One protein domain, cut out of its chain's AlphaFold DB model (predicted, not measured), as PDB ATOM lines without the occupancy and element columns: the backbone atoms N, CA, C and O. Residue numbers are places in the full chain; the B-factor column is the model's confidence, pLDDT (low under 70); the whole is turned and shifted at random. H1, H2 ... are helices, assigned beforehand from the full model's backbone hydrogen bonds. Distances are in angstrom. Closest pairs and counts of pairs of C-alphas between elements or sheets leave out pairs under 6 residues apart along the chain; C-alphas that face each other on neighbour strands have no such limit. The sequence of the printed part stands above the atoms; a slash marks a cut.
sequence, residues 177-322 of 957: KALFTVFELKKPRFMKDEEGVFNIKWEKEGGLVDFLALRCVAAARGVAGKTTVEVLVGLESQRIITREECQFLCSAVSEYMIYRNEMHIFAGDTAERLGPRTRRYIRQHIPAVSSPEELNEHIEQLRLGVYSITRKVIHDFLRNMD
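AT A GLANCE: This is residues 177 to 322 of the 957 residues of the protein "Glyco_trans_4-like_N domain-containing protein" of Candidatus Woesebacteria bacterium GW2011_GWA1_39_21b (UniProt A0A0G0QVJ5). Two long helices, H4 and H6, cross steeply, the first part of H4 touching the middle of H6, and shorter helices are gathered round this pair. At one end H5 bridges the last part of H4 and the first residues of H6; towards the other end H3 folds back along the first part of H4, H2 packs on H3 and H6, and H1 covers H2. The printed part has 146 residues with six named helices, in the order H1 to H6, and no named strand; the class is all helix. It is compact, with a radius of gyration of the C-alphas of 15.6 A, and its C-alphas span 46 by 31 by 24 A.

IN THESE COORDINATES: H1 is residues 177 to 184, and its first C-alpha, that of Lys 177, is at (179.804, 149.606, 209.357). After residues 185 to 207 comes H2, residues 208 to 220, 19.0 A from first to last C-alpha. H3 is residues 228 to 237. H4 is residues 243 to 267, 36.0 A long, and begins with C-alpha 243 at (183.795, 126.987, 196.916). H5 is residues 276 to 285. H6, residues 292 to 320, is the longest helix at 42.0 A and ends with C-alpha 320 at (191.708, 147.919, 201.034).

HOW THE PARTS SIT: H1 and H2 form a helical hairpin: they touch, the closest C-alphas being those of Ala 178 and Cys 216 at 4.6 A, and run opposite ways at a shallow tilt of 33 degrees, only just short of steep. H2 touches H3 at a steep tilt of 49 degrees, with the C-alphas of Arg 215 and Val 231 closest at 6.2 A. H2 also touches residues 306 to 317 of H6, running the same way at a shallow tilt of 23 degrees; the closest C-alphas are those of Leu 214 and Thr 310, 6.5 A apart. H3 and H4 are a helical hairpin at a shallow tilt of 9 degrees, opposite ways, with the C-alphas of Leu 232 and Cys 246 closest at 5.9 A. H4 touches H6 at a steep tilt of 52 degrees, opposite ways, the closest C-alphas being those of Ala 252 and Leu 302 at 6.2 A. H5 is about perpendicular to H4, at 83 degrees, and touches its residues 259 to 266; the closest C-alphas are those of Met 263 and Thr 278, 6.2 A apart. H5 touches residues 292 to 296 of H6, only just about perpendicular at 73 degrees, with the C-alphas of Arg 279 and Pro 292 closest at 5.7 A. Among the pairs that stay apart are H1 and H4, and H3 and H6. Each O i to N i+4 pair is within hydrogen-bond range in H1, H2, H3, H4 and H5, and 24 of 25 are in H6.

THE WHOLE: The two C-alphas farthest apart, those of Gln 284 and Asp 322, are 49.4 A apart. The printed part has no cut. The link from H1 to H2, 23 residues, is long, and its residues 198 to 199 pair antiparallel with residues 273 to 274. The mean pLDDT of the printed part is 83.2; residues 188 to 197, 204, 266 to 271, 274 to 278, 280, 287 to 290 and 292 are under 70.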
ATOM      1  N   LYS A 177     180.372 150.693 208.548       88.25
ATOM      2  CA  LYS A 177     179.804 149.606 209.357       88.25
ATOM      3  C   LYS A 177     180.711 148.378 209.423       88.25
ATOM      4  O   LYS A 177     180.869 147.813 210.506       88.25
ATOM      5  N   ALA A 178     181.309 147.967 208.305       91.25
ATOM      6  CA  ALA A 178     182.244 146.848 208.279       91.25
ATOM      7  C   ALA A 178     183.487 147.112 209.133       91.25
ATOM      8  O   ALA A 178     183.842 146.258 209.941       91.25
ATOM      9  N   LEU A 179     184.096 148.297 209.020       91.44
ATOM     10  CA  LEU A 179     185.232 148.694 209.859       91.44
ATOM     11  C   LEU A 179     184.876 148.687 211.346       91.44
ATOM     12  O   LEU A 179     185.582 148.069 212.137       91.44
ATOM     13  N   PHE A 180     183.744 149.292 211.716       89.25
ATOM     14  CA  PHE A 180     183.259 149.275 213.094       89.25
ATOM     15  C   PHE A 180     183.107 147.848 213.630       89.25
ATOM     16  O   PHE A 180     183.602 147.545 214.711       89.25
ATOM     17  N   THR A 181     182.437 146.963 212.886       88.75
ATOM     18  CA  THR A 181     182.209 145.584 213.334       88.75
ATOM     19  C   THR A 181     183.506 144.788 213.420       88.75
ATOM     20  O   THR A 181     183.655 144.011 214.355       88.75
ATOM     21  N   VAL A 182     184.458 145.005 212.506       91.44
ATOM     22  CA  VAL A 182     185.791 144.390 212.584       91.44
ATOM     23  C   VAL A 182     186.541 144.867 213.829       91.44
ATOM     24  O   VAL A 182     187.075 144.041 214.558       91.44
ATOM     25  N   PHE A 183     186.548 146.169 214.131       91.62
ATOM     26  CA  PHE A 183     187.210 146.681 215.336       91.62
ATOM     27  C   PHE A 183     186.505 146.250 216.629       91.62
ATOM     28  O   PHE A 183     187.177 145.937 217.611       91.62
ATOM     29  N   GLU A 184     185.172 146.138 216.630       87.31
ATOM     30  CA  GLU A 184     184.392 145.648 217.776       87.31
ATOM     31  C   GLU A 184     184.791 144.215 218.184       87.31
ATOM     32  O   GLU A 184     184.688 143.875 219.363       87.31
ATOM     33  N   LEU A 185     185.340 143.393 217.272       84.81
ATOM     34  CA  LEU A 185     185.875 142.063 217.609       84.81
ATOM     35  C   LEU A 185     187.067 142.117 218.580       84.81
ATOM     36  O   LEU A 185     187.344 141.131 219.263       84.81
ATOM     37  N   LYS A 186     187.781 143.248 218.688       84.62
ATOM     38  CA  LYS A 186     188.877 143.396 219.658       84.62
ATOM     39  C   LYS A 186     188.368 143.397 221.098       84.62
ATOM     40  O   LYS A 186     188.978 142.726 221.936       84.62
ATOM     41  N   LYS A 187     187.225 144.047 221.343       73.75
ATOM     42  CA  LYS A 187     186.519 144.113 222.633       73.75
ATOM     43  C   LYS A 187     185.027 143.776 222.435       73.75
ATOM     44  O   LYS A 187     184.194 144.689 222.400       73.75
ATOM     45  N   PRO A 188     184.671 142.484 222.279       63.94
ATOM     46  CA  PRO A 188     183.282 142.080 222.088       63.94
ATOM     47  C   PRO A 188     182.430 142.419 223.320       63.94
ATOM     48  O   PRO A 188     182.928 142.579 224.431       63.94
ATOM     49  N   ARG A 189     181.111 142.533 223.122       59.12
ATOM     50  CA  ARG A 189     180.155 143.076 224.111       59.12
ATOM     51  C   ARG A 189     180.017 142.267 225.412       59.12
ATOM     52  O   ARG A 189     179.387 142.767 226.339       59.12
ATOM     53  N   PHE A 190     180.538 141.042 225.471       55.31
ATOM     54  CA  PHE A 190     180.376 140.107 226.586       55.31
ATOM     55  C   PHE A 190     181.716 139.400 226.880       55.31
ATOM     56  O   PHE A 190     182.439 139.059 225.947       55.31
ATOM     57  N   MET A 191     182.060 139.281 228.172       48.12
ATOM     58  CA  MET A 191     183.394 138.946 228.711       48.12
ATOM     59  C   MET A 191     183.952 137.564 228.321       48.12
ATOM     60  O   MET A 191     183.197 136.642 228.027       48.12
ATOM     61  N   LYS A 192     185.293 137.458 228.420       44.84
ATOM     62  CA  LYS A 192     186.130 136.247 228.310       44.84
ATOM     63  C   LYS A 192     185.529 135.067 229.081       44.84
ATOM     64  O   LYS A 192     185.288 135.175 230.282       44.84
ATOM     65  N   ASP A 193     185.331 133.954 228.385       45.56
ATOM     66  CA  ASP A 193     184.883 132.701 228.982       45.56
ATOM     67  C   ASP A 193     186.037 131.964 229.700       45.56
ATOM     68  O   ASP A 193     187.220 132.201 229.447       45.56
ATOM     69  N   GLU A 194     185.667 131.106 230.654       53.69
ATOM     70  CA  GLU A 194     186.569 130.219 231.402       53.69
ATOM     71  C   GLU A 194     187.214 129.174 230.469       53.69
ATOM     72  O   GLU A 194     186.607 128.757 229.478       53.69
ATOM     73  N   GLU A 195     188.432 128.715 230.787       52.81
ATOM     74  CA  GLU A 195     189.121 127.684 229.997       52.81
ATOM     75  C   GLU A 195     188.229 126.438 229.799       52.81
ATOM     76  O   GLU A 195     187.735 125.841 230.754       52.81
ATOM     77  N   GLY A 196     188.025 126.032 228.538       55.84
ATOM     78  CA  GLY A 196     187.287 124.816 228.167       55.84
ATOM     79  C   GLY A 196     185.804 125.000 227.811       55.84
ATOM     80  O   GLY A 196     185.158 124.024 227.404       55.84
ATOM     81  N   VAL A 197     185.260 126.218 227.896       66.56
ATOM     82  CA  VAL A 197     183.880 126.544 227.495       66.56
ATOM     83  C   VAL A 197     183.889 127.328 226.182       66.56
ATOM     84  O   VAL A 197     184.420 128.426 226.133       66.56
ATOM     85  N   PHE A 198     183.266 126.782 225.132       77.44
ATOM     86  CA  PHE A 198     183.123 127.478 223.845       77.44
ATOM     87  C   PHE A 198     181.762 128.165 223.764       77.44
ATOM     88  O   PHE A 198     180.723 127.507 223.885       77.44
ATOM     89  N   ASN A 199     181.743 129.474 223.535       80.75
ATOM     90  CA  ASN A 199     180.504 130.231 223.394       80.75
ATOM     91  C   ASN A 199     180.120 130.371 221.928       80.75
ATOM     92  O   ASN A 199     180.628 131.230 221.211       80.75
ATOM     93  N   ILE A 200     179.165 129.550 221.485       83.44
ATOM     94  CA  ILE A 200     178.783 129.452 220.071       83.44
ATOM     95  C   ILE A 200     178.458 130.815 219.459       83.44
ATOM     96  O   ILE A 200     178.694 131.026 218.273       83.44
ATOM     97  N   LYS A 201     177.894 131.739 220.244       82.56
ATOM     98  CA  LYS A 201     177.454 133.037 219.744       82.56
ATOM     99  C   LYS A 201     178.561 134.083 219.771       82.56
ATOM    100  O   LYS A 201     178.715 134.809 218.790       82.56
ATOM    101  N   TRP A 202     179.282 134.175 220.885       74.50
ATOM    102  CA  TRP A 202     180.154 135.308 221.194       74.50
ATOM    103  C   TRP A 202     181.649 134.985 221.205       74.50
ATOM    104  O   TRP A 202     182.433 135.894 221.466       74.50
ATOM    105  N   GLU A 203     182.053 133.746 220.907       80.81
ATOM    106  CA  GLU A 203     183.473 133.394 220.831       80.81
ATOM    107  C   GLU A 203     184.210 134.291 219.827       80.81
ATOM    108  O   GLU A 203     183.815 134.384 218.663       80.81
ATOM    109  N   LYS A 204     185.303 134.917 220.282       65.44
ATOM    110  CA  LYS A 204     186.096 135.908 219.528       65.44
ATOM    111  C   LYS A 204     186.871 135.307 218.345       65.44
ATOM    112  O   LYS A 204     187.361 136.039 217.492       65.44
ATOM    113  N   GLU A 205     186.992 133.987 218.301       82.94
ATOM    114  CA  GLU A 205     187.773 133.263 217.307       82.94
ATOM    115  C   GLU A 205     186.956 132.093 216.759       82.94
ATOM    116  O   GLU A 205     187.190 130.954 217.151       82.94
ATOM    117  N   GLY A 206     185.987 132.352 215.879       85.00
ATOM    118  CA  GLY A 206     185.232 131.303 215.184       85.00
ATOM    119  C   GLY A 206     183.792 131.075 215.651       85.00
ATOM    120  O   GLY A 206     183.178 130.103 215.217       85.00
ATOM    121  N   GLY A 207     183.231 131.934 216.510       88.88
ATOM    122  CA  GLY A 207     181.809 131.892 216.882       88.88
ATOM    123  C   GLY A 207     180.872 132.486 215.816       88.88
ATOM    124  O   GLY A 207     181.297 132.951 214.760       88.88
ATOM    125  N   LEU A 208     179.564 132.545 216.094       88.00
ATOM    126  CA  LEU A 208     178.577 133.177 215.200       88.00
ATOM    127  C   LEU A 208     178.831 134.684 214.991       88.00
ATOM    128  O   LEU A 208     178.408 135.238 213.975       88.00
ATOM    129  N   VAL A 209     179.529 135.351 215.915       85.19
ATOM    130  CA  VAL A 209     179.947 136.754 215.764       85.19
ATOM    131  C   VAL A 209     180.893 136.965 214.570       85.19
ATOM    132  O   VAL A 209     180.822 138.007 213.917       85.19
ATOM    133  N   ASP A 210     181.684 135.963 214.183       89.38
ATOM    134  CA  ASP A 210     182.548 136.040 212.997       89.38
ATOM    135  C   ASP A 210     181.722 136.101 211.704       89.38
ATOM    136  O   ASP A 210     182.041 136.851 210.778       89.38
ATOM    137  N   PHE A 211     180.580 135.407 211.659       91.25
ATOM    138  CA  PHE A 211     179.649 135.491 210.532       91.25
ATOM    139  C   PHE A 211     178.986 136.874 210.427       91.25
ATOM    140  O   PHE A 211     178.695 137.338 209.320       91.25
ATOM    141  N   LEU A 212     178.793 137.576 211.552       87.88
ATOM    142  CA  LEU A 212     178.348 138.973 211.546       87.88
ATOM    143  C   LEU A 212     179.400 139.888 210.900       87.88
ATOM    144  O   LEU A 212     179.042 140.745 210.085       87.88
ATOM    145  N   ALA A 213     180.683 139.689 211.215       88.94
ATOM    146  CA  ALA A 213     181.776 140.430 210.588       88.94
ATOM    147  C   ALA A 213     181.878 140.127 209.085       88.94
ATOM    148  O   ALA A 213     181.910 141.060 208.278       88.94
ATOM    149  N   LEU A 214     181.812 138.847 208.694       92.00
ATOM    150  CA  LEU A 214     181.766 138.432 207.287       92.00
ATOM    151  C   LEU A 214     180.621 139.109 206.530       92.00
ATOM    152  O   LEU A 214     180.831 139.601 205.423       92.00
ATOM    153  N   ARG A 215     179.428 139.190 207.130       91.19
ATOM    154  CA  ARG A 215     178.277 139.868 206.525       91.19
ATOM    155  C   ARG A 215     178.521 141.351 206.302       91.19
ATOM    156  O   ARG A 215     178.236 141.849 205.214       91.19
ATOM    157  N   CYS A 216     179.044 142.055 207.301       90.62
ATOM    158  CA  CYS A 216     179.309 143.485 207.160       90.62
ATOM    159  C   CYS A 216     180.377 143.737 206.080       90.62
ATOM    160  O   CYS A 216     180.186 144.590 205.216       90.62
ATOM    161  N   VAL A 217     181.447 142.934 206.054       93.12
ATOM    162  CA  VAL A 217     182.492 143.012 205.018       93.12
ATOM    163  C   VAL A 217     181.945 142.670 203.627       93.12
ATOM    164  O   VAL A 217     182.298 143.327 202.649       93.12
ATOM    165  N   ALA A 218     181.060 141.678 203.513       92.44
ATOM    166  CA  ALA A 218     180.401 141.339 202.254       92.44
ATOM    167  C   ALA A 218     179.537 142.502 201.740       92.44
ATOM    168  O   ALA A 218     179.631 142.867 200.565       92.44
ATOM    169  N   ALA A 219     178.758 143.137 202.622       90.19
ATOM    170  CA  ALA A 219     177.960 144.314 202.286       90.19
ATOM    171  C   ALA A 219     178.844 145.487 201.821       90.19
ATOM    172  O   ALA A 219     178.538 146.120 200.811       90.19
ATOM    173  N   ALA A 220     179.989 145.726 202.475       91.56
ATOM    174  CA  ALA A 220     180.972 146.737 202.058       91.56
ATOM    175  C   ALA A 220     181.557 146.479 200.657       91.56
ATOM    176  O   ALA A 220     182.016 147.406 199.990       91.56
ATOM    177  N   ARG A 221     181.512 145.224 200.196       89.62
ATOM    178  CA  ARG A 221     181.927 144.779 198.856       89.62
ATOM    179  C   ARG A 221     180.758 144.663 197.865       89.62
ATOM    180  O   ARG A 221     180.930 144.144 196.763       89.62
ATOM    181  N   GLY A 222     179.570 145.146 198.231       88.81
ATOM    182  CA  GLY A 222     178.390 145.159 197.363       88.81
ATOM    183  C   GLY A 222     177.712 143.798 197.187       88.81
ATOM    184  O   GLY A 222     176.987 143.604 196.212       88.81
ATOM    185  N   VAL A 223     177.945 142.839 198.090       89.62
ATOM    186  CA  VAL A 223     177.198 141.576 198.105       89.62
ATOM    187  C   VAL A 223     175.776 141.834 198.606       89.62
ATOM    188  O   VAL A 223     175.580 142.272 199.737       89.62
ATOM    189  N   ALA A 224     174.781 141.529 197.772       80.44
ATOM    190  CA  ALA A 224     173.374 141.565 198.152       80.44
ATOM    191  C   ALA A 224     172.953 140.200 198.718       80.44
ATOM    192  O   ALA A 224     172.868 139.219 197.981       80.44
ATOM    193  N   GLY A 225     172.695 140.133 200.023       82.12
ATOM    194  CA  GLY A 225     172.196 138.934 200.698       82.12
ATOM    195  C   GLY A 225     171.636 139.286 202.071       82.12
ATOM    196  O   GLY A 225     172.209 140.125 202.768       82.12
ATOM    197  N   LYS A 226     170.508 138.678 202.451       81.50
ATOM    198  CA  LYS A 226     169.892 138.892 203.768       81.50
ATOM    199  C   LYS A 226     170.313 137.799 204.739       81.50
ATOM    200  O   LYS A 226     170.687 138.091 205.872       81.50
ATOM    201  N   THR A 227     170.272 136.548 204.293       87.56
ATOM    202  CA  THR A 227     170.640 135.380 205.105       87.56
ATOM    203  C   THR A 227     172.154 135.161 205.106       87.56
ATOM    204  O   THR A 227     172.837 135.511 204.140       87.56
ATOM    205  N   THR A 228     172.697 134.529 206.153       90.31
ATOM    206  CA  THR A 228     174.130 134.182 206.183       90.31
ATOM    207  C   THR A 228     174.542 133.333 204.975       90.31
ATOM    208  O   THR A 228     175.602 133.561 204.399       90.31
ATOM    209  N   VAL A 229     173.697 132.409 204.508       91.38
ATOM    210  CA  VAL A 229     174.010 131.575 203.334       91.38
ATOM    211  C   VAL A 229     174.098 132.400 202.048       91.38
ATOM    212  O   VAL A 229     175.054 132.238 201.294       91.38
ATOM    213  N   GLU A 230     173.144 133.299 201.794       92.44
ATOM    214  CA  GLU A 230     173.179 134.179 200.613       92.44
ATOM    215  C   GLU A 230     174.441 135.043 200.592       92.44
ATOM    216  O   GLU A 230     175.063 135.218 199.546       92.44
ATOM    217  N   VAL A 231     174.846 135.539 201.761       92.56
ATOM    218  CA  VAL A 231     176.072 136.322 201.941       92.56
ATOM    219  C   VAL A 231     177.310 135.493 201.591       92.56
ATOM    220  O   VAL A 231     178.154 135.955 200.824       92.56
ATOM    221  N   LEU A 232     177.412 134.263 202.104       95.06
ATOM    222  CA  LEU A 232     178.541 133.367 201.830       95.06
ATOM    223  C   LEU A 232     178.626 132.988 200.344       95.06
ATOM    224  O   LEU A 232     179.703 133.052 199.753       95.06
ATOM    225  N   VAL A 233     177.490 132.677 199.714       95.19
ATOM    226  CA  VAL A 233     177.412 132.420 198.265       95.19
ATOM    227  C   VAL A 233     177.798 133.667 197.467       95.19
ATOM    228  O   VAL A 233     178.491 133.577 196.457       95.19
ATOM    229  N   GLY A 234     177.409 134.852 197.934       94.56
ATOM    230  CA  GLY A 234     177.831 136.114 197.342       94.56
ATOM    231  C   GLY A 234     179.348 136.315 197.396       94.56
ATOM    232  O   GLY A 234     179.952 136.650 196.375       94.56
ATOM    233  N   LEU A 235     179.981 136.039 198.540       94.19
ATOM    234  CA  LEU A 235     181.441 136.081 198.696       94.19
ATOM    235  C   LEU A 235     182.155 135.069 197.779       94.19
ATOM    236  O   LEU A 235     183.191 135.399 197.194       94.19
ATOM    237  N   GLU A 236     181.597 133.867 197.613       96.19
ATOM    238  CA  GLU A 236     182.097 132.842 196.682       96.19
ATOM    239  C   GLU A 236     181.985 133.299 195.222       96.19
ATOM    240  O   GLU A 236     182.964 133.240 194.475       96.19
ATOM    241  N   SER A 237     180.840 133.867 194.835       93.88
ATOM    242  CA  SER A 237     180.606 134.361 193.474       93.88
ATOM    243  C   SER A 237     181.569 135.491 193.080       93.88
ATOM    244  O   SER A 237     181.982 135.597 191.921       93.88
ATOM    245  N   GLN A 238     181.986 136.299 194.061       93.75
ATOM    246  CA  GLN A 238     182.994 137.349 193.910       93.75
ATOM    247  C   GLN A 238     184.440 136.837 194.054       93.75
ATOM    248  O   GLN A 238     185.378 137.624 193.930       93.75
ATOM    249  N   ARG A 239     184.640 135.528 194.268       93.19
ATOM    250  CA  ARG A 239     185.943 134.861 194.448       93.19
ATOM    251  C   ARG A 239     186.751 135.375 195.644       93.19
ATOM    252  O   ARG A 239     187.979 135.347 195.611       93.19
ATOM    253  N   ILE A 240     186.069 135.851 196.684       93.06
ATOM    254  CA  ILE A 240     186.697 136.281 197.944       93.06
ATOM    255  C   ILE A 240     187.027 135.057 198.804       93.06
ATOM    256  O   ILE A 240     188.100 134.976 199.400       93.06
ATOM    257  N   ILE A 241     186.120 134.083 198.808       96.25
ATOM    258  CA  ILE A 241     186.326 132.756 199.386       96.25
ATOM    259  C   ILE A 241     186.225 131.691 198.290       96.25
ATOM    260  O   ILE A 241     185.619 131.926 197.240       96.25
ATOM    261  N   THR A 242     186.831 130.527 198.508       97.19
ATOM    262  CA  THR A 242     186.696 129.388 197.591       97.19
ATOM    263  C   THR A 242     185.352 128.685 197.772       97.19
ATOM    264  O   THR A 242     184.634 128.889 198.756       97.19
ATOM    265  N   ARG A 243     185.005 127.809 196.826       96.38
ATOM    266  CA  ARG A 243     183.795 126.987 196.916       96.38
ATOM    267  C   ARG A 243     183.829 126.053 198.126       96.38
ATOM    268  O   ARG A 243     182.805 125.867 198.776       96.38
ATOM    269  N   GLU A 244     184.991 125.483 198.429       96.88
ATOM    270  CA  GLU A 244     185.205 124.623 199.594       96.88
ATOM    271  C   GLU A 244     185.054 125.415 200.900       96.88
ATOM    272  O   GLU A 244     184.353 124.963 201.801       96.88
ATOM    273  N   GLU A 245     185.629 126.623 200.973       96.69
ATOM    274  CA  GLU A 245     185.474 127.538 202.115       96.69
ATOM    275  C   GLU A 245     183.996 127.916 202.321       96.69
ATOM    276  O   GLU A 245     183.488 127.862 203.439       96.69
ATOM    277  N   CYS A 246     183.265 128.222 201.243       96.06
ATOM    278  CA  CYS A 246     181.832 128.518 201.304       96.06
ATOM    279  C   CYS A 246     181.010 127.324 201.814       96.06
ATOM    280  O   CYS A 246     180.132 127.498 202.659       96.06
ATOM    281  N   GLN A 247     181.278 126.114 201.310       94.81
ATOM    282  CA  GLN A 247     180.592 124.894 201.748       94.81
ATOM    283  C   GLN A 247     180.861 124.599 203.224       94.81
ATOM    284  O   GLN A 247     179.927 124.290 203.964       94.81
ATOM    285  N   PHE A 248     182.114 124.750 203.652       95.62
ATOM    286  CA  PHE A 248     182.512 124.589 205.042       95.62
ATOM    287  C   PHE A 248     181.788 125.588 205.957       95.62
ATOM    288  O   PHE A 248     181.138 125.169 206.910       95.62
ATOM    289  N   LEU A 249     181.815 126.886 205.633       95.19
ATOM    290  CA  LEU A 249     181.153 127.928 206.426       95.19
ATOM    291  C   LEU A 249     179.629 127.729 206.501       95.19
ATOM    292  O   LEU A 249     179.036 127.935 207.559       95.19
ATOM    293  N   CYS A 250     178.995 127.284 205.408       93.44
ATOM    294  CA  CYS A 250     177.567 126.952 205.395       93.44
ATOM    295  C   CYS A 250     177.235 125.756 206.308       93.44
ATOM    296  O   CYS A 250     176.214 125.790 206.994       93.44
ATOM    297  N   SER A 251     178.087 124.722 206.338       92.12
ATOM    298  CA  SER A 251     177.921 123.601 207.276       92.12
ATOM    299  C   SER A 251     178.114 124.077 208.712       92.12
ATOM    300  O   SER A 251     177.245 123.849 209.546       92.12
ATOM    301  N   ALA A 252     179.190 124.822 208.984       93.12
ATOM    302  CA  ALA A 252     179.526 125.304 210.320       93.12
ATOM    303  C   ALA A 252     178.396 126.138 210.946       93.12
ATOM    304  O   ALA A 252     177.980 125.857 212.068       93.12
ATOM    305  N   VAL A 253     177.830 127.110 210.214       93.00
ATOM    306  CA  VAL A 253     176.705 127.908 210.737       93.00
ATOM    307  C   VAL A 253     175.466 127.046 210.996       93.00
ATOM    308  O   VAL A 253     174.778 127.247 211.995       93.00
ATOM    309  N   SER A 254     175.186 126.048 210.152       92.19
ATOM    310  CA  SER A 254     174.070 125.123 210.375       92.19
ATOM    311  C   SER A 254     174.277 124.257 211.619       92.19
ATOM    312  O   SER A 254     173.352 124.080 212.415       92.19
ATOM    313  N   GLU A 255     175.493 123.757 211.829       91.25
ATOM    314  CA  GLU A 255     175.846 122.958 213.003       91.25
ATOM    315  C   GLU A 255     175.794 123.791 214.291       91.25
ATOM    316  O   GLU A 255     175.195 123.373 215.284       91.25
ATOM    317  N   TYR A 256     176.290 125.030 214.268       91.50
ATOM    318  CA  TYR A 256     176.119 125.949 215.394       91.50
ATOM    319  C   TYR A 256     174.643 126.211 215.701       91.50
ATOM    320  O   TYR A 256     174.243 126.186 216.865       91.50
ATOM    321  N   MET A 257     173.803 126.389 214.681       90.56
ATOM    322  CA  MET A 257     172.367 126.598 214.869       90.56
ATOM    323  C   MET A 257     171.661 125.381 215.480       90.56
ATOM    324  O   MET A 257     170.792 125.563 216.339       90.56
ATOM    325  N   ILE A 258     172.006 124.146 215.091       89.94
ATOM    326  CA  ILE A 258     171.388 122.961 215.708       89.94
ATOM    327  C   ILE A 258     171.868 122.767 217.150       89.94
ATOM    328  O   ILE A 258     171.038 122.555 218.030       89.94
ATOM    329  N   TYR A 259     173.164 122.933 217.429       88.94
ATOM    330  CA  TYR A 259     173.696 122.824 218.791       88.94
ATOM    331  C   TYR A 259     173.107 123.889 219.714       88.94
ATOM    332  O   TYR A 259     172.714 123.580 220.836       88.94
ATOM    333  N   ARG A 260     172.950 125.121 219.224       87.94
ATOM    334  CA  ARG A 260     172.286 126.203 219.957       87.94
ATOM    335  C   ARG A 260     170.825 125.889 220.278       87.94
ATOM    336  O   ARG A 260     170.375 126.141 221.390       87.94
ATOM    337  N   ASN A 261     170.091 125.275 219.350       87.69
ATOM    338  CA  ASN A 261     168.728 124.805 219.618       87.69
ATOM    339  C   ASN A 261     168.681 123.726 220.710       87.69
ATOM    340  O   ASN A 261     167.824 123.794 221.588       87.69
ATOM    341  N   GLU A 262     169.609 122.770 220.697       85.88
ATOM    342  CA  GLU A 262     169.709 121.746 221.744       85.88
ATOM    343  C   GLU A 262     170.056 122.341 223.111       85.88
ATOM    344  O   GLU A 262     169.453 121.972 224.119       85.88
ATOM    345  N   MET A 263     170.978 123.307 223.151       81.06
ATOM    346  CA  MET A 263     171.312 124.033 224.377       81.06
ATOM    347  C   MET A 263     170.106 124.784 224.936       81.06
ATOM    348  O   MET A 263     169.853 124.717 226.138       81.06
ATOM    349  N   HIS A 264     169.328 125.437 224.073       82.31
ATOM    350  CA  HIS A 264     168.108 126.124 224.481       82.31
ATOM    351  C   HIS A 264     167.097 125.163 225.118       82.31
ATOM    352  O   HIS A 264     166.524 125.484 226.155       82.31
ATOM    353  N   ILE A 265     166.906 123.964 224.557       80.38
ATOM    354  CA  ILE A 265     166.042 122.939 225.169       80.38
ATOM    355  C   ILE A 265     166.582 122.494 226.532       80.38
ATOM    356  O   ILE A 265     165.805 122.306 227.467       80.38
ATOM    357  N   PHE A 266     167.898 122.320 226.643       69.75
ATOM    358  CA  PHE A 266     168.539 121.826 227.856       69.75
ATOM    359  C   PHE A 266     168.523 122.834 229.013       69.75
ATOM    360  O   PHE A 266     168.227 122.455 230.145       69.75
ATOM    361  N   ALA A 267     168.863 124.098 228.747       62.81
ATOM    362  CA  ALA A 267     169.181 125.087 229.779       62.81
ATOM    363  C   ALA A 267     168.470 126.446 229.614       62.81
ATOM    364  O   ALA A 267     168.734 127.365 230.386       62.81
ATOM    365  N   GLY A 268     167.529 126.570 228.674       68.81
ATOM    366  CA  GLY A 268     166.711 127.773 228.498       68.81
ATOM    367  C   GLY A 268     167.333 128.839 227.589       68.81
ATOM    368  O   GLY A 268     168.257 128.584 226.823       68.81
ATOM    369  N   ASP A 269     166.781 130.046 227.656       58.09
ATOM    370  CA  ASP A 269     167.094 131.214 226.819       58.09
ATOM    371  C   ASP A 269     168.504 131.800 227.019       58.09
ATOM    372  O   ASP A 269     169.018 132.493 226.144       58.09
ATOM    373  N   THR A 270     169.157 131.493 228.140       51.81
ATOM    374  CA  THR A 270     170.513 131.972 228.474       51.81
ATOM    375  C   THR A 270     171.641 131.033 228.016       51.81
ATOM    376  O   THR A 270     172.822 131.340 228.195       51.81
ATOM    377  N   ALA A 271     171.309 129.888 227.414       64.81
ATOM    378  CA  ALA A 271     172.263 128.823 227.117       64.81
ATOM    379  C   ALA A 271     172.974 128.996 225.760       64.81
ATOM    380  O   ALA A 271     172.583 128.407 224.756       64.81
ATOM    381  N   GLU A 272     174.065 129.767 225.746       71.38
ATOM    382  CA  GLU A 272     174.917 129.992 224.556       71.38
ATOM    383  C   GLU A 272     176.276 129.255 224.624       71.38
ATOM    384  O   GLU A 272     177.103 129.350 223.715       71.38
ATOM    385  N   ARG A 273     176.520 128.521 225.717       73.88
ATOM    386  CA  ARG A 273     177.824 127.946 226.085       73.88
ATOM    387  C   ARG A 273     177.858 126.429 225.918       73.88
ATOM    388  O   ARG A 273     177.146 125.711 226.619       73.88
ATOM    389  N   LEU A 274     178.763 125.940 225.071       68.19
ATOM    390  CA  LEU A 274     179.084 124.524 224.918       68.19
ATOM    391  C   LEU A 274     180.158 124.090 225.921       68.19
ATOM    392  O   LEU A 274     181.332 123.956 225.577       68.19
ATOM    393  N   GLY A 275     179.734 123.830 227.157       66.38
ATOM    394  CA  GLY A 275     180.534 123.137 228.171       66.38
ATOM    395  C   GLY A 275     180.390 121.604 228.108       66.38
ATOM    396  O   GLY A 275     179.609 121.077 227.304       66.38
ATOM    397  N   PRO A 276     181.081 120.859 228.990       59.88
ATOM    398  CA  PRO A 276     180.995 119.396 229.052       59.88
ATOM    399  C   PRO A 276     179.552 118.874 229.178       59.88
ATOM    400  O   PRO A 276     179.163 117.926 228.492       59.88
ATOM    401  N   ARG A 277     178.714 119.548 229.980       62.97
ATOM    402  CA  ARG A 277     177.302 119.185 230.222       62.97
ATOM    403  C   ARG A 277     176.441 119.232 228.956       62.97
ATOM    404  O   ARG A 277     175.757 118.265 228.622       62.97
ATOM    405  N   THR A 278     176.500 120.342 228.227       68.12
ATOM    406  CA  THR A 278     175.766 120.545 226.968       68.12
ATOM    407  C   THR A 278     176.275 119.623 225.866       68.12
ATOM    408  O   THR A 278     175.470 119.119 225.090       68.12
ATOM    409  N   ARG A 279     177.580 119.314 225.833       74.44
ATOM    410  CA  ARG A 279     178.160 118.342 224.888       74.44
ATOM    411  C   ARG A 279     177.606 116.935 225.115       74.44
ATOM    412  O   ARG A 279     177.171 116.292 224.161       74.44
ATOM    413  N   ARG A 280     177.530 116.476 226.373       67.38
ATOM    414  CA  ARG A 280     176.894 115.188 226.716       67.38
ATOM    415  C   ARG A 280     175.415 115.166 226.332       67.38
ATOM    416  O   ARG A 280     174.964 114.181 225.751       67.38
ATOM    417  N   TYR A 281     174.679 116.243 226.615       75.81
ATOM    418  CA  TYR A 281     173.268 116.356 226.242       75.81
ATOM    419  C   TYR A 281     173.068 116.277 224.722       75.81
ATOM    420  O   TYR A 281     172.283 115.452 224.253       75.81
ATOM    421  N   ILE A 282     173.827 117.065 223.951       79.19
ATOM    422  CA  ILE A 282     173.807 117.051 222.481       79.19
ATOM    423  C   ILE A 282     174.111 115.646 221.959       79.19
ATOM    424  O   ILE A 282     173.371 115.140 221.125       79.19
ATOM    425  N   ARG A 283     175.130 114.973 222.504       78.56
ATOM    426  CA  ARG A 283     175.485 113.591 222.142       78.56
ATOM    427  C   ARG A 283     174.363 112.587 222.417       78.56
ATOM    428  O   ARG A 283     174.165 111.656 221.645       78.56
ATOM    429  N   GLN A 284     173.624 112.742 223.513       75.12
ATOM    430  CA  GLN A 284     172.497 111.856 223.831       75.12
ATOM    431  C   GLN A 284     171.307 112.053 222.883       75.12
ATOM    432  O   GLN A 284     170.561 111.105 222.642       75.12
ATOM    433  N   HIS A 285     171.124 113.267 222.364       77.19
ATOM    434  CA  HIS A 285     169.933 113.633 221.604       77.19
ATOM    435  C   HIS A 285     170.155 113.660 220.095       77.19
ATOM    436  O   HIS A 285     169.211 113.388 219.361       77.19
ATOM    437  N   ILE A 286     171.376 113.929 219.630       80.69
ATOM    438  CA  ILE A 286     171.779 113.879 218.226       80.69
ATOM    439  C   ILE A 286     172.583 112.584 218.010       80.69
ATOM    440  O   ILE A 286     173.787 112.565 218.259       80.69
ATOM    441  N   PRO A 287     171.960 111.492 217.520       62.75
ATOM    442  CA  PRO A 287     172.542 110.142 217.558       62.75
ATOM    443  C   PRO A 287     173.810 109.947 216.715       62.75
ATOM    444  O   PRO A 287     174.472 108.920 216.836       62.75
ATOM    445  N   ALA A 288     174.110 110.894 215.823       63.66
ATOM    446  CA  ALA A 288     175.279 110.873 214.945       63.66
ATOM    447  C   ALA A 288     176.492 111.622 215.510       63.66
ATOM    448  O   ALA A 288     177.555 111.595 214.897       63.66
ATOM    449  N   VAL A 289     176.339 112.295 216.652       66.00
ATOM    450  CA  VAL A 289     177.454 112.941 217.337       66.00
ATOM    451  C   VAL A 289     178.192 111.888 218.152       66.00
ATOM    452  O   VAL A 289     177.583 111.111 218.892       66.00
ATOM    453  N   SER A 290     179.503 111.830 217.961       64.00
ATOM    454  CA  SER A 290     180.372 110.807 218.524       64.00
ATOM    455  C   SER A 290     180.718 111.139 219.995       64.00
ATOM    456  O   SER A 290     179.892 111.770 220.660       64.00
ATOM    457  N   SER A 291     181.802 110.642 220.607       73.19
ATOM    458  CA  SER A 291     182.023 110.869 222.055       73.19
ATOM    459  C   SER A 291     182.068 112.372 222.417       73.19
ATOM    460  O   SER A 291     182.323 113.201 221.544       73.19
ATOM    461  N   PRO A 292     181.810 112.784 223.677       66.31
ATOM    462  CA  PRO A 292     181.933 114.191 224.078       66.31
ATOM    463  C   PRO A 292     183.293 114.824 223.736       66.31
ATOM    464  O   PRO A 292     183.351 116.013 223.423       66.31
ATOM    465  N   GLU A 293     184.364 114.031 223.768       70.81
ATOM    466  CA  GLU A 293     185.729 114.418 223.402       70.81
ATOM    467  C   GLU A 293     185.856 114.623 221.891       70.81
ATOM    468  O   GLU A 293     186.348 115.657 221.455       70.81
ATOM    469  N   GLU A 294     185.337 113.697 221.086       78.06
ATOM    470  CA  GLU A 294     185.330 113.826 219.625       78.06
ATOM    471  C   GLU A 294     184.431 114.985 219.159       78.06
ATOM    472  O   GLU A 294     184.773 115.698 218.218       78.06
ATOM    473  N   LEU A 295     183.309 115.243 219.846       79.44
ATOM    474  CA  LEU A 295     182.493 116.440 219.622       79.44
ATOM    475  C   LEU A 295     183.277 117.713 219.966       79.44
ATOM    476  O   LEU A 295     183.168 118.705 219.251       79.44
ATOM    477  N   ASN A 296     184.061 117.702 221.046       81.56
ATOM    478  CA  ASN A 296     184.915 118.831 221.404       81.56
ATOM    479  C   ASN A 296     185.995 119.082 220.341       81.56
ATOM    480  O   ASN A 296     186.172 120.218 219.916       81.56
ATOM    481  N   GLU A 297     186.668 118.032 219.868       84.00
ATOM    482  CA  GLU A 297     187.634 118.128 218.770       84.00
ATOM    483  C   GLU A 297     186.984 118.641 217.480       84.00
ATOM    484  O   GLU A 297     187.554 119.490 216.798       84.00
ATOM    485  N   HIS A 298     185.773 118.179 217.160       87.31
ATOM    486  CA  HIS A 298     185.012 118.645 215.999       87.31
ATOM    487  C   HIS A 298     184.624 120.124 216.114       87.31
ATOM    488  O   HIS A 298     184.835 120.888 215.175       87.31
ATOM    489  N   ILE A 299     184.116 120.564 217.272       85.69
ATOM    490  CA  ILE A 299     183.805 121.981 217.528       85.69
ATOM    491  C   ILE A 299     185.065 122.837 217.404       85.69
ATOM    492  O   ILE A 299     185.006 123.905 216.801       85.69
ATOM    493  N   GLU A 300     186.199 122.363 217.917       86.88
ATOM    494  CA  GLU A 300     187.476 123.068 217.814       86.88
ATOM    495  C   GLU A 300     187.957 123.167 216.358       86.88
ATOM    496  O   GLU A 300     188.424 124.218 215.921       86.88
ATOM    497  N   GLN A 301     187.774 122.115 215.554       89.62
ATOM    498  CA  GLN A 301     188.052 122.157 214.114       89.62
ATOM    499  C   GLN A 301     187.135 123.141 213.377       89.62
ATOM    500  O   GLN A 301     187.618 123.912 212.542       89.62
ATOM    501  N   LEU A 302     185.834 123.150 213.696       90.50
ATOM    502  CA  LEU A 302     184.888 124.131 213.161       90.50
ATOM    503  C   LEU A 302     185.329 125.550 213.525       90.50
ATOM    504  O   LEU A 302     185.459 126.392 212.639       90.50
ATOM    505  N   ARG A 303     185.637 125.780 214.805       90.31
ATOM    506  CA  ARG A 303     186.087 127.058 215.359       90.31
ATOM    507  C   ARG A 303     187.319 127.583 214.621       90.31
ATOM    508  O   ARG A 303     187.282 128.667 214.043       90.31
ATOM    509  N   LEU A 304     188.388 126.788 214.569       91.69
ATOM    510  CA  LEU A 304     189.642 127.159 213.908       91.69
ATOM    511  C   LEU A 304     189.458 127.385 212.400       91.69
ATOM    512  O   LEU A 304     190.066 128.296 211.833       91.69
ATOM    513  N   GLY A 305     188.614 126.585 211.745       94.44
ATOM    514  CA  GLY A 305     188.301 126.744 210.327       94.44
ATOM    515  C   GLY A 305     187.534 128.035 210.032       94.44
ATOM    516  O   GLY A 305     187.930 128.788 209.141       94.44
ATOM    517  N   VAL A 306     186.472 128.320 210.799       94.75
ATOM    518  CA  VAL A 306     185.669 129.550 210.669       94.75
ATOM    519  C   VAL A 306     186.550 130.766 210.918       94.75
ATOM    520  O   VAL A 306     186.557 131.691 210.102       94.75
ATOM    521  N   TYR A 307     187.342 130.736 211.991       93.25
ATOM    522  CA  TYR A 307     188.247 131.821 212.344       93.25
ATOM    523  C   TYR A 307     189.289 132.077 211.249       93.25
ATOM    524  O   TYR A 307     189.466 133.210 210.813       93.25
ATOM    525  N   SER A 308     189.937 131.025 210.740       94.38
ATOM    526  CA  SER A 308     190.956 131.136 209.689       94.38
ATOM    527  C   SER A 308     190.413 131.785 208.410       94.38
ATOM    528  O   SER A 308     191.020 132.719 207.872       94.38
ATOM    529  N   ILE A 309     189.239 131.345 207.941       95.69
ATOM    530  CA  ILE A 309     188.609 131.906 206.737       95.69
ATOM    531  C   ILE A 309     188.154 133.347 206.998       95.69
ATOM    532  O   ILE A 309     188.401 134.228 206.173       95.69
ATOM    533  N   THR A 310     187.541 133.615 208.152       93.75
ATOM    534  CA  THR A 310     187.080 134.963 208.515       93.75
ATOM    535  C   THR A 310     188.240 135.944 208.607       93.75
ATOM    536  O   THR A 310     188.195 137.012 207.994       93.75
ATOM    537  N   ARG A 311     189.325 135.554 209.278       93.75
ATOM    538  CA  ARG A 311     190.554 136.340 209.401       93.75
ATOM    539  C   ARG A 311     191.134 136.697 208.036       93.75
ATOM    540  O   ARG A 311     191.440 137.861 207.802       93.75
ATOM    541  N   LYS A 312     191.211 135.741 207.104       94.69
ATOM    542  CA  LYS A 312     191.644 135.987 205.715       94.69
ATOM    543  C   LYS A 312     190.783 137.059 205.031       94.69
ATOM    544  O   LYS A 312     191.326 138.006 204.465       94.69
ATOM    545  N   VAL A 313     189.455 136.941 205.111       95.12
ATOM    546  CA  VAL A 313     188.522 137.905 204.494       95.12
ATOM    547  C   VAL A 313     188.644 139.296 205.128       95.12
ATOM    548  O   VAL A 313     188.645 140.300 204.408       95.12
ATOM    549  N   ILE A 314     188.787 139.363 206.454       94.38
ATOM    550  CA  ILE A 314     189.002 140.610 207.199       94.38
ATOM    551  C   ILE A 314     190.335 141.248 206.806       94.38
ATOM    552  O   ILE A 314     190.365 142.435 206.500       94.38
ATOM    553  N   HIS A 315     191.429 140.488 206.755       95.44
ATOM    554  CA  HIS A 315     192.751 141.001 206.381       95.44
ATOM    555  C   HIS A 315     192.749 141.600 204.975       95.44
ATOM    556  O   HIS A 315     193.288 142.685 204.759       95.44
ATOM    557  N   ASP A 316     192.093 140.938 204.024       94.12
ATOM    558  CA  ASP A 316     191.942 141.465 202.667       94.12
ATOM    559  C   ASP A 316     191.049 142.712 202.613       94.12
ATOM    560  O   ASP A 316     191.222 143.559 201.739       94.12
ATOM    561  N   PHE A 317     190.077 142.840 203.517       95.50
ATOM    562  CA  PHE A 317     189.280 144.056 203.663       95.50
ATOM    563  C   PHE A 317     190.084 145.208 204.286       95.50
ATOM    564  O   PHE A 317     190.073 146.302 203.732       95.50
ATOM    565  N   LEU A 318     190.835 144.958 205.362       94.94
ATOM    566  CA  LEU A 318     191.666 145.957 206.045       94.94
ATOM    567  C   LEU A 318     192.732 146.554 205.120       94.94
ATOM    568  O   LEU A 318     192.899 147.771 205.088       94.94
ATOM    569  N   ARG A 319     193.374 145.726 204.283       94.56
ATOM    570  CA  ARG A 319     194.324 146.204 203.264       94.56
ATOM    571  C   ARG A 319     193.695 147.189 202.281       94.56
ATOM    572  O   ARG A 319     194.356 148.134 201.875       94.56
ATOM    573  N   ASN A 320     192.428 146.988 201.912       90.94
ATOM    574  CA  ASN A 320     191.708 147.919 201.034       90.94
ATOM    575  C   ASN A 320     191.352 149.238 201.737       90.94
ATOM    576  O   ASN A 320     191.029 150.204 201.053       90.94
ATOM    577  N   MET A 321     191.389 149.265 203.071       91.56
ATOM    578  CA  MET A 321     191.150 150.441 203.914       91.56
ATOM    579  C   MET A 321     192.467 151.097 204.378       91.56
ATOM    580  O   MET A 321     192.464 151.900 205.312       91.56
ATOM    581  N   ASP A 322     193.597 150.734 203.757       92.62
ATOM    582  CA  ASP A 322     194.948 151.198 204.101       92.62
ATOM    583  C   ASP A 322     195.348 150.928 205.571       92.62
ATOM    584  O   ASP A 322     196.086 151.701 206.193       92.62
TER     585      ASP A 322